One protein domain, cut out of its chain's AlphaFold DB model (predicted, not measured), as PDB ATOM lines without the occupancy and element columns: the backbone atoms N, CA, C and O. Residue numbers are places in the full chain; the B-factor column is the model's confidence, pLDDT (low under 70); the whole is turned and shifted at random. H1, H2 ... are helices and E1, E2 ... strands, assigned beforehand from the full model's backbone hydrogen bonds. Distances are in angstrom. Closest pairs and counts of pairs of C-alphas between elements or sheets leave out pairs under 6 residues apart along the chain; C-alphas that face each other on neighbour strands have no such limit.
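Overview. This is residues 9 to 109 of the 338 residues of the protein "Hypothetical protein" of Rotaria sp. Silwood2 (UniProt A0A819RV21). Look for an elongated, open arrangement: the helical hairpin H1 and H2 reaches toward one end, the small strand hairpin E1 and E2 packs on residues 62 to 70 of H2, and H3 leads away toward the other end. Beyond H3 the chain folds back through the short H4 and H5, and the last printed residue comes near the first. The printed part has 101 residues, in the order E1 E2 H1 H2 H3 H4 H5, and is mostly helix with one antiparallel sheet, E1 - E2. It is loose, with a radius of gyration of the C-alphas of 17.4 A, and flat, spanning 56 by 33 by 16 A.

Along the chain. Find C-alpha 9 at (210.452, 213.587, 274.743); E1 runs from there to 13, 12.7 A. E2 is residues 22 to 25, 9.3 A, and H1 is 30 to 38, 12.4 A. H2 starts at C-alpha 48, (238.886, 217.741, 277.960), and runs 32.9 A to 70. H3 is 76 to 88, 18.3 A; H4 is 95 to 98, 5.4 A; H5 is 100 to 105, 8.5 A, ending at (211.090, 204.825, 270.453).

Arrangement. In the hairpin E1 and E2, find N 12 and O 23 at 2.9 A. The closest C-alphas of E2 and H2 are Ile 25 and Thr 66, 5.7 A; of E2 and H3, Thr 24 and Asp 76, 6.2 A. H1 and H2 touch, Glu 31 and Ala 58 closest at 4.6 A between C-alphas, with a shallow tilt of 27 degrees, opposite ways. H3 and H4 are only just apart, closest 8.1 A. Each O i to N i+4 pair is within hydrogen-bond range in H1, H2, H3 and H5; H4 is too short for one.

Size, cuts and confidence. The farthest C-alphas are Glu 45 and Asn 90, 56.3 A. The printed part has no cut and no long link. Residues 41 to 44 are under pLDDT 70.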
ATOM      1  N   TYR A   9     211.444 212.643 275.227       98.19
ATOM      2  CA  TYR A   9     210.452 213.587 274.743       98.19
ATOM      3  C   TYR A   9     210.815 214.990 275.218       98.19
ATOM      4  O   TYR A   9     211.102 215.206 276.395       98.19
ATOM      5  N   GLU A  10     210.743 215.952 274.309       98.44
ATOM      6  CA  GLU A  10     210.769 217.369 274.636       98.44
ATOM      7  C   GLU A  10     209.749 218.126 273.783       98.44
ATOM      8  O   GLU A  10     209.600 217.871 272.586       98.44
ATOM      9  N   SER A  11     208.994 219.036 274.397       97.50
ATOM     10  CA  SER A  11     207.925 219.757 273.705       97.50
ATOM     11  C   SER A  11     208.462 220.808 272.724       97.50
ATOM     12  O   SER A  11     208.971 221.847 273.132       97.50
ATOM     13  N   GLY A  12     208.247 220.601 271.421       97.44
ATOM     14  CA  GLY A  12     208.458 221.609 270.377       97.44
ATOM     15  C   GLY A  12     207.146 222.285 269.973       97.44
ATOM     16  O   GLY A  12     206.236 221.627 269.478       97.44
ATOM     17  N   SER A  13     207.012 223.599 270.163       97.00
ATOM     18  CA  SER A  13     205.770 224.323 269.835       97.00
ATOM     19  C   SER A  13     205.506 224.385 268.323       97.00
ATOM     20  O   SER A  13     206.330 224.891 267.563       97.00
ATOM     21  N   LEU A  14     204.302 223.981 267.902       97.38
ATOM     22  CA  LEU A  14     203.806 224.090 266.523       97.38
ATOM     23  C   LEU A  14     202.832 225.262 266.321       97.38
ATOM     24  O   LEU A  14     202.155 225.324 265.301       97.38
ATOM     25  N   ARG A  15     202.767 226.221 267.254       96.81
ATOM     26  CA  ARG A  15     201.811 227.355 267.234       96.81
ATOM     27  C   ARG A  15     201.840 228.239 265.977       96.81
ATOM     28  O   ARG A  15     200.980 229.095 265.822       96.81
ATOM     29  N   ARG A  16     202.826 228.060 265.098       96.12
ATOM     30  CA  ARG A  16     202.893 228.722 263.789       96.12
ATOM     31  C   ARG A  16     201.930 228.138 262.747       96.12
ATOM     32  O   ARG A  16     201.682 228.784 261.738       96.12
ATOM     33  N   TYR A  17     201.442 226.919 262.967       97.12
ATOM     34  CA  TYR A  17     200.486 226.239 262.096       97.12
ATOM     35  C   TYR A  17     199.072 226.374 262.667       97.12
ATOM     36  O   TYR A  17     198.889 226.483 263.883       97.12
ATOM     37  N   HIS A  18     198.060 226.352 261.797       97.06
ATOM     38  CA  HIS A  18     196.657 226.391 262.213       97.06
ATOM     39  C   HIS A  18     196.342 225.215 263.153       97.06
ATOM     40  O   HIS A  18     196.690 224.076 262.850       97.06
ATOM     41  N   LEU A  19     195.732 225.505 264.310       96.00
ATOM     42  CA  LEU A  19     195.461 224.540 265.394       96.00
ATOM     43  C   LEU A  19     196.710 223.814 265.937       96.00
ATOM     44  O   LEU A  19     196.606 222.797 266.626       96.00
ATOM     45  N   GLY A  20     197.903 224.345 265.660       95.00
ATOM     46  CA  GLY A  20     199.166 223.739 266.048       95.00
ATOM     47  C   GLY A  20     199.330 223.643 267.565       95.00
ATOM     48  O   GLY A  20     199.273 224.642 268.284       95.00
ATOM     49  N   ARG A  21     199.574 222.421 268.046       96.12
ATOM     50  CA  ARG A  21     199.942 222.127 269.438       96.12
ATOM     51  C   ARG A  21     201.452 221.947 269.557       96.12
ATOM     52  O   ARG A  21     202.181 222.937 269.592       96.12
ATOM     53  N   THR A  22     201.923 220.706 269.598       97.00
ATOM     54  CA  THR A  22     203.333 220.372 269.816       97.00
ATOM     55  C   THR A  22     203.791 219.234 268.912       97.00
ATOM     56  O   THR A  22     203.034 218.292 268.675       97.00
ATOM     57  N   GLU A  23     205.048 219.292 268.491       98.00
ATOM     58  CA  GLU A  23     205.845 218.168 267.996       98.00
ATOM     59  C   GLU A  23     206.798 217.682 269.103       98.00
ATOM     60  O   GLU A  23     207.007 218.379 270.099       98.00
ATOM     61  N   THR A  24     207.360 216.486 268.949       98.19
ATOM     62  CA  THR A  24     208.422 215.958 269.807       98.19
ATOM     63  C   THR A  24     209.798 216.371 269.274       98.19
ATOM     64  O   THR A  24     210.182 216.015 268.157       98.19
ATOM     65  N   ILE A  25     210.585 217.053 270.100       98.62
ATOM     66  CA  ILE A  25     212.034 217.174 269.928       98.62
ATOM     67  C   ILE A  25     212.655 215.916 270.550       98.62
ATOM     68  O   ILE A  25     212.476 215.642 271.737       98.62
ATOM     69  N   ARG A  26     213.339 215.097 269.743       97.75
ATOM     70  CA  ARG A  26     213.976 213.853 270.206       97.75
ATOM     71  C   ARG A  26     215.409 214.137 270.648       97.75
ATOM     72  O   ARG A  26     216.353 213.910 269.898       97.75
ATOM     73  N   SER A  27     215.563 214.638 271.869       97.06
ATOM     74  CA  SER A  27     216.836 215.196 272.364       97.06
ATOM     75  C   SER A  27     217.939 214.157 272.619       97.06
ATOM     76  O   SER A  27     219.114 214.509 272.675       97.06
ATOM     77  N   CYS A  28     217.602 212.865 272.691       96.62
ATOM     78  CA  CYS A  28     218.569 211.763 272.772       96.62
ATOM     79  C   CYS A  28     219.167 211.414 271.389       96.62
ATOM     80  O   CYS A  28     218.977 210.311 270.869       96.62
ATOM     81  N   THR A  29     219.881 212.360 270.772       97.19
ATOM     82  CA  THR A  29     220.570 212.136 269.488       97.19
ATOM     83  C   THR A  29     221.824 211.272 269.659       97.19
ATOM     84  O   THR A  29     222.263 211.000 270.779       97.19
ATOM     85  N   LEU A  30     222.419 210.823 268.551       96.62
ATOM     86  CA  LEU A  30     223.683 210.083 268.593       96.62
ATOM     87  C   LEU A  30     224.808 210.937 269.200       96.62
ATOM     88  O   LEU A  30     225.575 210.454 270.025       96.62
ATOM     89  N   GLU A  31     224.872 212.216 268.845       98.31
ATOM     90  CA  GLU A  31     225.855 213.173 269.354       98.31
ATOM     91  C   GLU A  31     225.700 213.382 270.862       98.31
ATOM     92  O   GLU A  31     226.692 213.343 271.589       98.31
ATOM     93  N   ALA A  32     224.462 213.521 271.349       97.25
ATOM     94  CA  ALA A  32     224.186 213.603 272.781       97.25
ATOM     95  C   ALA A  32     224.642 212.334 273.522       97.25
ATOM     96  O   ALA A  32     225.229 212.427 274.598       97.25
ATOM     97  N   GLN A  33     224.439 211.150 272.931       94.69
ATOM     98  CA  GLN A  33     224.911 209.883 273.502       94.69
ATOM     99  C   GLN A  33     226.439 209.791 273.536       94.69
ATOM    100  O   GLN A  33     226.997 209.339 274.533       94.69
ATOM    101  N   LEU A  34     227.125 210.210 272.469       94.38
ATOM    102  CA  LEU A  34     228.589 210.219 272.412       94.38
ATOM    103  C   LEU A  34     229.179 211.173 273.453       94.38
ATOM    104  O   LEU A  34     230.104 210.795 274.170       94.38
ATOM    105  N   PHE A  35     228.605 212.370 273.588       95.75
ATOM    106  CA  PHE A  35     228.989 213.318 274.628       95.75
ATOM    107  C   PHE A  35     228.749 212.753 276.037       95.75
ATOM    108  O   PHE A  35     229.664 212.750 276.858       95.75
ATOM    109  N   ALA A  36     227.560 212.205 276.307       92.62
ATOM    110  CA  ALA A  36     227.231 211.623 277.608       92.62
ATOM    111  C   ALA A  36     228.161 210.459 277.987       92.62
ATOM    112  O   ALA A  36     228.545 210.335 279.148       92.62
ATOM    113  N   ARG A  37     228.560 209.627 277.013       89.81
ATOM    114  CA  ARG A  37     229.557 208.566 277.221       89.81
ATOM    115  C   ARG A  37     230.932 209.142 277.537       89.81
ATOM    116  O   ARG A  37     231.531 208.718 278.510       89.81
ATOM    117  N   ALA A  38     231.413 210.127 276.782       91.94
ATOM    118  CA  ALA A  38     232.715 210.745 277.044       91.94
ATOM    119  C   ALA A  38     232.802 211.425 278.424       91.94
ATOM    120  O   ALA A  38     233.892 211.555 278.977       91.94
ATOM    121  N   MET A  39     231.663 211.855 278.974       90.25
ATOM    122  CA  MET A  39     231.551 212.448 280.309       90.25
ATOM    123  C   MET A  39     231.336 211.427 281.436       90.25
ATOM    124  O   MET A  39     231.316 211.830 282.597       90.25
ATOM    125  N   SER A  40     231.141 210.139 281.138       84.56
ATOM    126  CA  SER A  40     230.928 209.133 282.182       84.56
ATOM    127  C   SER A  40     232.242 208.763 282.875       84.56
ATOM    128  O   SER A  40     233.312 208.797 282.267       84.56
ATOM    129  N   GLU A  41     232.163 208.363 284.149       64.50
ATOM    130  CA  GLU A  41     233.328 207.961 284.959       64.50
ATOM    131  C   GLU A  41     234.150 206.842 284.297       64.50
ATOM    132  O   GLU A  41     235.375 206.819 284.400       64.50
ATOM    133  N   GLN A  42     233.482 205.971 283.530       63.31
ATOM    134  CA  GLN A  42     234.095 204.887 282.752       63.31
ATOM    135  C   GLN A  42     235.029 205.383 281.635       63.31
ATOM    136  O   GLN A  42     235.825 204.610 281.113       63.31
ATOM    137  N   HIS A  43     234.942 206.662 281.270       68.25
ATOM    138  CA  HIS A  43     235.732 207.292 280.217       68.25
ATOM    139  C   HIS A  43     236.465 208.545 280.715       68.25
ATOM    140  O   HIS A  43     236.746 209.457 279.929       68.25
ATOM    141  N   ASN A  44     236.817 208.588 282.007       69.44
ATOM    142  CA  ASN A  44     237.515 209.722 282.624       69.44
ATOM    143  C   ASN A  44     238.851 210.081 281.950       69.44
ATOM    144  O   ASN A  44     239.254 211.242 282.003       69.44
ATOM    145  N   GLU A  45     239.477 209.136 281.247       82.06
ATOM    146  CA  GLU A  45     240.696 209.343 280.451       82.06
ATOM    147  C   GLU A  45     240.478 210.197 279.190       82.06
ATOM    148  O   GLU A  45     241.438 210.691 278.595       82.06
ATOM    149  N   THR A  46     239.228 210.406 278.763       85.94
ATOM    150  CA  THR A  46     238.933 211.222 277.580       85.94
ATOM    151  C   THR A  46     239.361 212.668 277.823       85.94
ATOM    152  O   THR A  46     238.884 213.325 278.756       85.94
ATOM    153  N   ALA A  47     240.232 213.175 276.947       92.31
ATOM    154  CA  ALA A  47     240.770 214.527 277.028       92.31
ATOM    155  C   ALA A  47     239.664 215.596 277.031       92.31
ATOM    156  O   ALA A  47     238.671 215.498 276.303       92.31
ATOM    157  N   ASN A  48     239.870 216.663 277.808       93.88
ATOM    158  CA  ASN A  48     238.886 217.741 277.960       93.88
ATOM    159  C   ASN A  48     238.534 218.431 276.634       93.88
ATOM    160  O   ASN A  48     237.371 218.762 276.421       93.88
ATOM    161  N   ASN A  49     239.496 218.584 275.718       95.69
ATOM    162  CA  ASN A  49     239.231 219.151 274.391       95.69
ATOM    163  C   ASN A  49     238.263 218.268 273.590       95.69
ATOM    164  O   ASN A  49     237.294 218.769 273.032       95.69
ATOM    165  N   THR A  50     238.444 216.945 273.627       95.69
ATOM    166  CA  THR A  50     237.531 215.999 272.973       95.69
ATOM    167  C   THR A  50     236.132 216.046 273.590       95.69
ATOM    168  O   THR A  50     235.137 216.056 272.866       95.69
ATOM    169  N   LYS A  51     236.030 216.117 274.927       95.62
ATOM    170  CA  LYS A  51     234.745 216.292 275.630       95.62
ATOM    171  C   LYS A  51     234.040 217.580 275.188       95.62
ATOM    172  O   LYS A  51     232.834 217.562 274.945       95.62
ATOM    173  N   TYR A  52     234.791 218.672 275.040       97.00
ATOM    174  CA  TYR A  52     234.279 219.960 274.573       97.00
ATOM    175  C   TYR A  52     233.789 219.908 273.117       97.00
ATOM    176  O   TYR A  52     232.683 220.364 272.827       97.00
ATOM    177  N   ASP A  53     234.535 219.279 272.209       98.00
ATOM    178  CA  ASP A  53     234.110 219.126 270.812       98.00
ATOM    179  C   ASP A  53     232.833 218.278 270.693       98.00
ATOM    180  O   ASP A  53     231.905 218.615 269.952       98.00
ATOM    181  N   LEU A  54     232.740 217.196 271.473       98.12
ATOM    182  CA  LEU A  54     231.533 216.371 271.553       98.12
ATOM    183  C   LEU A  54     230.338 217.155 272.111       98.12
ATOM    184  O   LEU A  54     229.231 217.020 271.589       98.12
ATOM    185  N   PHE A  55     230.560 218.008 273.113       98.12
ATOM    186  CA  PHE A  55     229.534 218.905 273.645       98.12
ATOM    187  C   PHE A  55     229.004 219.864 272.571       98.12
ATOM    188  O   PHE A  55     227.789 219.966 272.379       98.12
ATOM    189  N   LEU A  56     229.892 220.515 271.813       98.50
ATOM    190  CA  LEU A  56     229.499 221.417 270.725       98.50
ATOM    191  C   LEU A  56     228.703 220.690 269.631       98.50
ATOM    192  O   LEU A  56     227.702 221.218 269.134       98.50
ATOM    193  N   ASN A  57     229.101 219.464 269.286       98.56
ATOM    194  CA  ASN A  57     228.376 218.636 268.324       98.56
ATOM    195  C   ASN A  57     226.978 218.259 268.831       98.56
ATOM    196  O   ASN A  57     226.004 218.391 268.086       98.56
ATOM    197  N   ALA A  58     226.855 217.870 270.105       98.50
ATOM    198  CA  ALA A  58     225.569 217.583 270.734       98.50
ATOM    199  C   ALA A  58     224.647 218.815 270.743       98.50
ATOM    200  O   ALA A  58     223.481 218.715 270.357       98.50
ATOM    201  N   MET A  59     225.173 220.000 271.082       98.31
ATOM    202  CA  MET A  59     224.417 221.256 271.016       98.31
ATOM    203  C   MET A  59     223.931 221.570 269.598       98.31
ATOM    204  O   MET A  59     222.779 221.966 269.406       98.31
ATOM    205  N   LYS A  60     224.796 221.394 268.591       98.62
ATOM    206  CA  LYS A  60     224.448 221.635 267.186       98.62
ATOM    207  C   LYS A  60     223.342 220.689 266.719       98.62
ATOM    208  O   LYS A  60     222.381 221.154 266.105       98.62
ATOM    209  N   ALA A  61     223.450 219.399 267.037       98.69
ATOM    210  CA  ALA A  61     222.445 218.394 266.699       98.69
ATOM    211  C   ALA A  61     221.098 218.683 267.379       98.69
ATOM    212  O   ALA A  61     220.063 218.705 266.712       98.69
ATOM    213  N   HIS A  62     221.109 219.003 268.675       98.56
ATOM    214  CA  HIS A  62     219.899 219.356 269.416       98.56
ATOM    215  C   HIS A  62     219.223 220.620 268.855       98.56
ATOM    216  O   HIS A  62     218.009 220.636 268.639       98.56
ATOM    217  N   ARG A  63     220.001 221.663 268.526       98.38
ATOM    218  CA  ARG A  63     219.482 222.884 267.889       98.38
ATOM    219  C   ARG A  63     218.879 222.599 266.515       98.38
ATOM    220  O   ARG A  63     217.820 223.138 266.194       98.38
ATOM    221  N   GLN A  64     219.539 221.769 265.709       98.44
ATOM    222  CA  GLN A  64     219.033 221.377 264.396       98.44
ATOM    223  C   GLN A  64     217.703 220.625 264.525       98.44
ATOM    224  O   GLN A  64     216.721 221.035 263.913       98.44
ATOM    225  N   TYR A  65     217.633 219.609 265.390       98.44
ATOM    226  CA  TYR A  65     216.402 218.841 265.591       98.44
ATOM    227  C   TYR A  65     215.272 219.708 266.164       98.44
ATOM    228  O   TYR A  65     214.119 219.577 265.757       98.44
ATOM    229  N   THR A  66     215.592 220.641 267.066       98.31
ATOM    230  CA  THR A  66     214.633 221.635 267.571       98.31
ATOM    231  C   THR A  66     214.039 222.448 266.426       98.31
ATOM    232  O   THR A  66     212.817 222.559 266.323       98.31
ATOM    233  N   ASN A  67     214.886 222.967 265.531       98.25
ATOM    234  CA  ASN A  67     214.433 223.689 264.346       98.25
ATOM    235  C   ASN A  67     213.555 222.806 263.456       98.25
ATOM    236  O   ASN A  67     212.504 223.259 263.010       98.25
ATOM    237  N   ASP A  68     213.940 221.558 263.209       98.25
ATOM    238  CA  ASP A  68     213.148 220.645 262.386       98.25
ATOM    239  C   ASP A  68     211.769 220.378 263.012       98.25
ATOM    240  O   ASP A  68     210.747 220.541 262.340       98.25
ATOM    241  N   ALA A  69     211.705 220.096 264.315       97.88
ATOM    242  CA  ALA A  69     210.457 219.863 265.036       97.88
ATOM    243  C   ALA A  69     209.509 221.079 264.989       97.88
ATOM    244  O   ALA A  69     208.349 220.932 264.604       97.88
ATOM    245  N   ILE A  70     209.987 222.295 265.296       97.19
ATOM    246  CA  ILE A  70     209.140 223.511 265.269       97.19
ATOM    247  C   ILE A  70     208.754 223.953 263.845       97.19
ATOM    248  O   ILE A  70     207.872 224.798 263.671       97.19
ATOM    249  N   ASN A  71     209.411 223.411 262.815       97.75
ATOM    250  CA  ASN A  71     209.055 223.568 261.401       97.75
ATOM    251  C   ASN A  71     208.237 222.369 260.867       97.75
ATOM    252  O   ASN A  71     208.177 222.176 259.653       97.75
ATOM    253  N   ALA A  72     207.618 221.571 261.750       96.62
ATOM    254  CA  ALA A  72     206.800 220.401 261.408       96.62
ATOM    255  C   ALA A  72     207.523 219.347 260.544       96.62
ATOM    256  O   ALA A  72     206.903 218.655 259.741       96.62
ATOM    257  N   LYS A  73     208.842 219.213 260.721       97.75
ATOM    258  CA  LYS A  73     209.677 218.166 260.106       97.75
ATOM    259  C   LYS A  73     210.040 217.046 261.089       97.75
ATOM    260  O   LYS A  73     210.895 216.219 260.790       97.75
ATOM    261  N   GLY A  74     209.415 217.031 262.268       96.06
ATOM    262  CA  GLY A  74     209.503 215.914 263.204       96.06
ATOM    263  C   GLY A  74     208.740 214.685 262.702       96.06
ATOM    264  O   GLY A  74     207.950 214.755 261.759       96.06
ATOM    265  N   ILE A  75     208.992 213.538 263.332       96.81
ATOM    266  CA  ILE A  75     208.399 212.260 262.912       96.81
ATOM    267  C   ILE A  75     207.173 211.870 263.740       96.81
ATOM    268  O   ILE A  75     206.326 211.128 263.253       96.81
ATOM    269  N   ASP A  76     207.051 212.338 264.984       97.44
ATOM    270  CA  ASP A  76     206.087 211.778 265.932       97.44
ATOM    271  C   ASP A  76     204.642 212.129 265.573       97.44
ATOM    272  O   ASP A  76     203.787 211.239 265.573       97.44
ATOM    273  N   ARG A  77     204.342 213.392 265.222       96.62
ATOM    274  CA  ARG A  77     202.989 213.740 264.751       96.62
ATOM    275  C   ARG A  77     202.682 213.126 263.390       96.62
ATOM    276  O   ARG A  77     201.541 212.728 263.171       96.62
ATOM    277  N   HIS A  78     203.675 212.989 262.512       96.25
ATOM    278  CA  HIS A  78     203.496 212.346 261.210       96.25
ATOM    279  C   HIS A  78     203.134 210.859 261.371       96.25
ATOM    280  O   HIS A  78     202.112 210.409 260.855       96.25
ATOM    281  N   LEU A  79     203.908 210.104 262.159       96.50
ATOM    282  CA  LEU A  79     203.624 208.697 262.456       96.50
ATOM    283  C   LEU A  79     202.288 208.532 263.197       96.50
ATOM    284  O   LEU A  79     201.537 207.602 262.913       96.50
ATOM    285  N   LEU A  80     201.932 209.448 264.103       95.19
ATOM    286  CA  LEU A  80     200.601 209.434 264.710       95.19
ATOM    287  C   LEU A  80     199.498 209.637 263.661       95.19
ATOM    288  O   LEU A  80     198.532 208.877 263.656       95.19
ATOM    289  N   GLY A  81     199.647 210.617 262.768       95.19
ATOM    290  CA  GLY A  81     198.684 210.893 261.701       95.19
ATOM    291  C   GLY A  81     198.460 209.683 260.796       95.19
ATOM    292  O   GLY A  81     197.321 209.274 260.594       95.19
ATOM    293  N   LEU A  82     199.535 209.034 260.339       95.62
ATOM    294  CA  LEU A  82     199.450 207.813 259.528       95.62
ATOM    295  C   LEU A  82     198.721 206.675 260.257       95.62
ATOM    296  O   LEU A  82     197.943 205.943 259.644       95.62
ATOM    297  N   ARG A  83     198.949 206.520 261.566       93.62
ATOM    298  CA  ARG A  83     198.238 205.528 262.381       93.62
ATOM    299  C   ARG A  83     196.744 205.831 262.469       93.62
ATOM    300  O   ARG A  83     195.946 204.905 262.343       93.62
ATOM    301  N   LEU A  84     196.379 207.089 262.712       95.25
ATOM    302  CA  LEU A  84     194.980 207.506 262.835       95.25
ATOM    303  C   LEU A  84     194.240 207.360 261.502       95.25
ATOM    304  O   LEU A  84     193.169 206.769 261.489       95.25
ATOM    305  N   ILE A  85     194.856 207.755 260.384       96.06
ATOM    306  CA  ILE A  85     194.289 207.571 259.038       96.06
ATOM    307  C   ILE A  85     194.027 206.087 258.751       96.06
ATOM    308  O   ILE A  85     192.957 205.735 258.259       96.06
ATOM    309  N   ALA A  86     194.973 205.195 259.078       94.44
ATOM    310  CA  ALA A  86     194.764 203.758 258.908       94.44
ATOM    311  C   ALA A  86     193.572 203.249 259.739       94.44
ATOM    312  O   ALA A  86     192.765 202.476 259.230       94.44
ATOM    313  N   MET A  87     193.433 203.718 260.984       94.69
ATOM    314  CA  MET A  87     192.303 203.366 261.852       94.69
ATOM    315  C   MET A  87     190.966 203.887 261.308       94.69
ATOM    316  O   MET A  87     190.012 203.123 261.234       94.69
ATOM    317  N   GLU A  88     190.902 205.152 260.893       97.31
ATOM    318  CA  GLU A  88     189.693 205.778 260.333       97.31
ATOM    319  C   GLU A  88     189.210 205.084 259.054       97.31
ATOM    320  O   GLU A  88     188.010 204.991 258.812       97.31
ATOM    321  N   ASN A  89     190.138 204.546 258.259       97.06
ATOM    322  CA  ASN A  89     189.835 203.828 257.020       97.06
ATOM    323  C   ASN A  89     189.679 202.308 257.214       97.06
ATOM    324  O   ASN A  89     189.631 201.575 256.228       97.06
ATOM    325  N   ASN A  90     189.613 201.814 258.458       96.38
ATOM    326  CA  ASN A  90     189.528 200.382 258.785       96.38
ATOM    327  C   ASN A  90     190.639 199.526 258.144       96.38
ATOM    328  O   ASN A  90     190.448 198.346 257.845       96.38
ATOM    329  N   LEU A  91     191.815 200.116 257.928       95.44
ATOM    330  CA  LEU A  91     192.980 199.408 257.421       95.44
ATOM    331  C   LEU A  91     193.694 198.680 258.568       95.44
ATOM    332  O   LEU A  91     193.718 199.166 259.705       95.44
ATOM    333  N   PRO A  92     194.334 197.530 258.294       92.88
ATOM    334  CA  PRO A  92     195.140 196.856 259.299       92.88
ATOM    335  C   PRO A  92     196.268 197.774 259.779       92.88
ATOM    336  O   PRO A  92     196.945 198.432 258.986       92.88
ATOM    337  N   LYS A  93     196.497 197.791 261.097       87.62
ATOM    338  CA  LYS A  93     197.596 198.537 261.719       87.62
ATOM    339  C   LYS A  93     198.929 198.117 261.072       87.62
ATOM    340  O   LYS A  93     199.294 196.945 261.195       87.62
ATOM    341  N   PRO A  94     199.687 199.039 260.445       91.19
ATOM    342  CA  PRO A  94     200.940 198.681 259.787       91.19
ATOM    343  C   PRO A  94     201.943 198.014 260.738       91.19
ATOM    344  O   PRO A  94     202.056 198.394 261.907       91.19
ATOM    345  N   ALA A  95     202.712 197.053 260.217       92.81
ATOM    346  CA  ALA A  95     203.638 196.231 261.005       92.81
ATOM    347  C   ALA A  95     204.654 197.058 261.817       92.81
ATOM    348  O   ALA A  95     204.983 196.692 262.946       92.81
ATOM    349  N   LEU A  96     205.076 198.216 261.288       93.56
ATOM    350  CA  LEU A  96     205.968 199.168 261.958       93.56
ATOM    351  C   LEU A  96     205.532 199.470 263.400       93.56
ATOM    352  O   LEU A  96     206.349 199.425 264.312       93.56
ATOM    353  N   TYR A  97     204.241 199.720 263.628       89.25
ATOM    354  CA  TYR A  97     203.716 200.116 264.939       89.25
ATOM    355  C   TYR A  97     203.679 198.977 265.968       89.25
ATOM    356  O   TYR A  97     203.378 199.211 267.142       89.25
ATOM    357  N   ASN A  98     203.910 197.738 265.532       82.69
ATOM    358  CA  ASN A  98     204.060 196.575 266.403       82.69
ATOM    359  C   ASN A  98     205.535 196.188 266.592       82.69
ATOM    360  O   ASN A  98     205.840 195.432 267.515       82.69
ATOM    361  N   HIS A  99     206.438 196.734 265.773       88.75
ATOM    362  CA  HIS A  99     207.867 196.466 265.845       88.75
ATOM    363  C   HIS A  99     208.467 196.963 267.167       88.75
ATOM    364  O   HIS A  99     208.127 198.044 267.661       88.75
ATOM    365  N   ILE A 100     209.405 196.195 267.730       78.62
ATOM    366  CA  ILE A 100     210.037 196.504 269.022       78.62
ATOM    367  C   ILE A 100     210.730 197.873 269.019       78.62
ATOM    368  O   ILE A 100     210.632 198.610 269.996       78.62
ATOM    369  N   SER A 101     211.352 198.260 267.901       86.44
ATOM    370  CA  SER A 101     211.998 199.572 267.760       86.44
ATOM    371  C   SER A 101     211.008 200.728 267.868       86.44
ATOM    372  O   SER A 101     211.320 201.717 268.523       86.44
ATOM    373  N   TYR A 102     209.809 200.604 267.285       88.50
ATOM    374  CA  TYR A 102     208.780 201.638 267.410       88.50
ATOM    375  C   TYR A 102     208.285 201.731 268.854       88.50
ATOM    376  O   TYR A 102     208.220 202.824 269.408       88.50
ATOM    377  N   LYS A 103     208.003 200.586 269.493       82.25
ATOM    378  CA  LYS A 103     207.593 200.546 270.907       82.25
ATOM    379  C   LYS A 103     208.633 201.219 271.807       82.25
ATOM    380  O   LYS A 103     208.274 202.114 272.558       82.25
ATOM    381  N   ARG A 104     209.918 200.870 271.656       85.38
ATOM    382  CA  ARG A 104     211.032 201.501 272.389       85.38
ATOM    383  C   ARG A 104     211.148 202.999 272.097       85.38
ATOM    384  O   ARG A 104     211.330 203.783 273.016       85.38
ATOM    385  N   ALA A 105     211.004 203.415 270.839       91.25
ATOM    386  CA  ALA A 105     211.090 204.825 270.453       91.25
ATOM    387  C   ALA A 105     209.929 205.686 270.987       91.25
ATOM    388  O   ALA A 105     210.083 206.906 271.063       91.25
ATOM    389  N   MET A 106     208.787 205.076 271.319       92.25
ATOM    390  CA  MET A 106     207.613 205.740 271.902       92.25
ATOM    391  C   MET A 106     207.520 205.586 273.427       92.25
ATOM    392  O   MET A 106     206.595 206.117 274.038       92.25
ATOM    393  N   HIS A 107     208.463 204.868 274.038       90.00
ATOM    394  CA  HIS A 107     208.540 204.652 275.477       90.00
ATOM    395  C   HIS A 107     209.443 205.715 276.105       90.00
ATOM    396  O   HIS A 107     210.644 205.515 276.265       90.00
ATOM    397  N   PHE A 108     208.888 206.900 276.364       95.75
ATOM    398  CA  PHE A 108     209.668 208.074 276.763       95.75
ATOM    399  C   PHE A 108     210.163 207.988 278.214       95.75
ATOM    400  O   PHE A 108     209.556 208.565 279.115       95.75
ATOM    401  N   ASN A 109     211.300 207.317 278.428       93.00
ATOM    402  CA  ASN A 109     211.976 207.232 279.730       93.00
ATOM    403  C   ASN A 109     212.331 208.609 280.314       93.00
ATOM    404  O   ASN A 109     212.506 208.732 281.520       93.00
TER     405      ASN A 109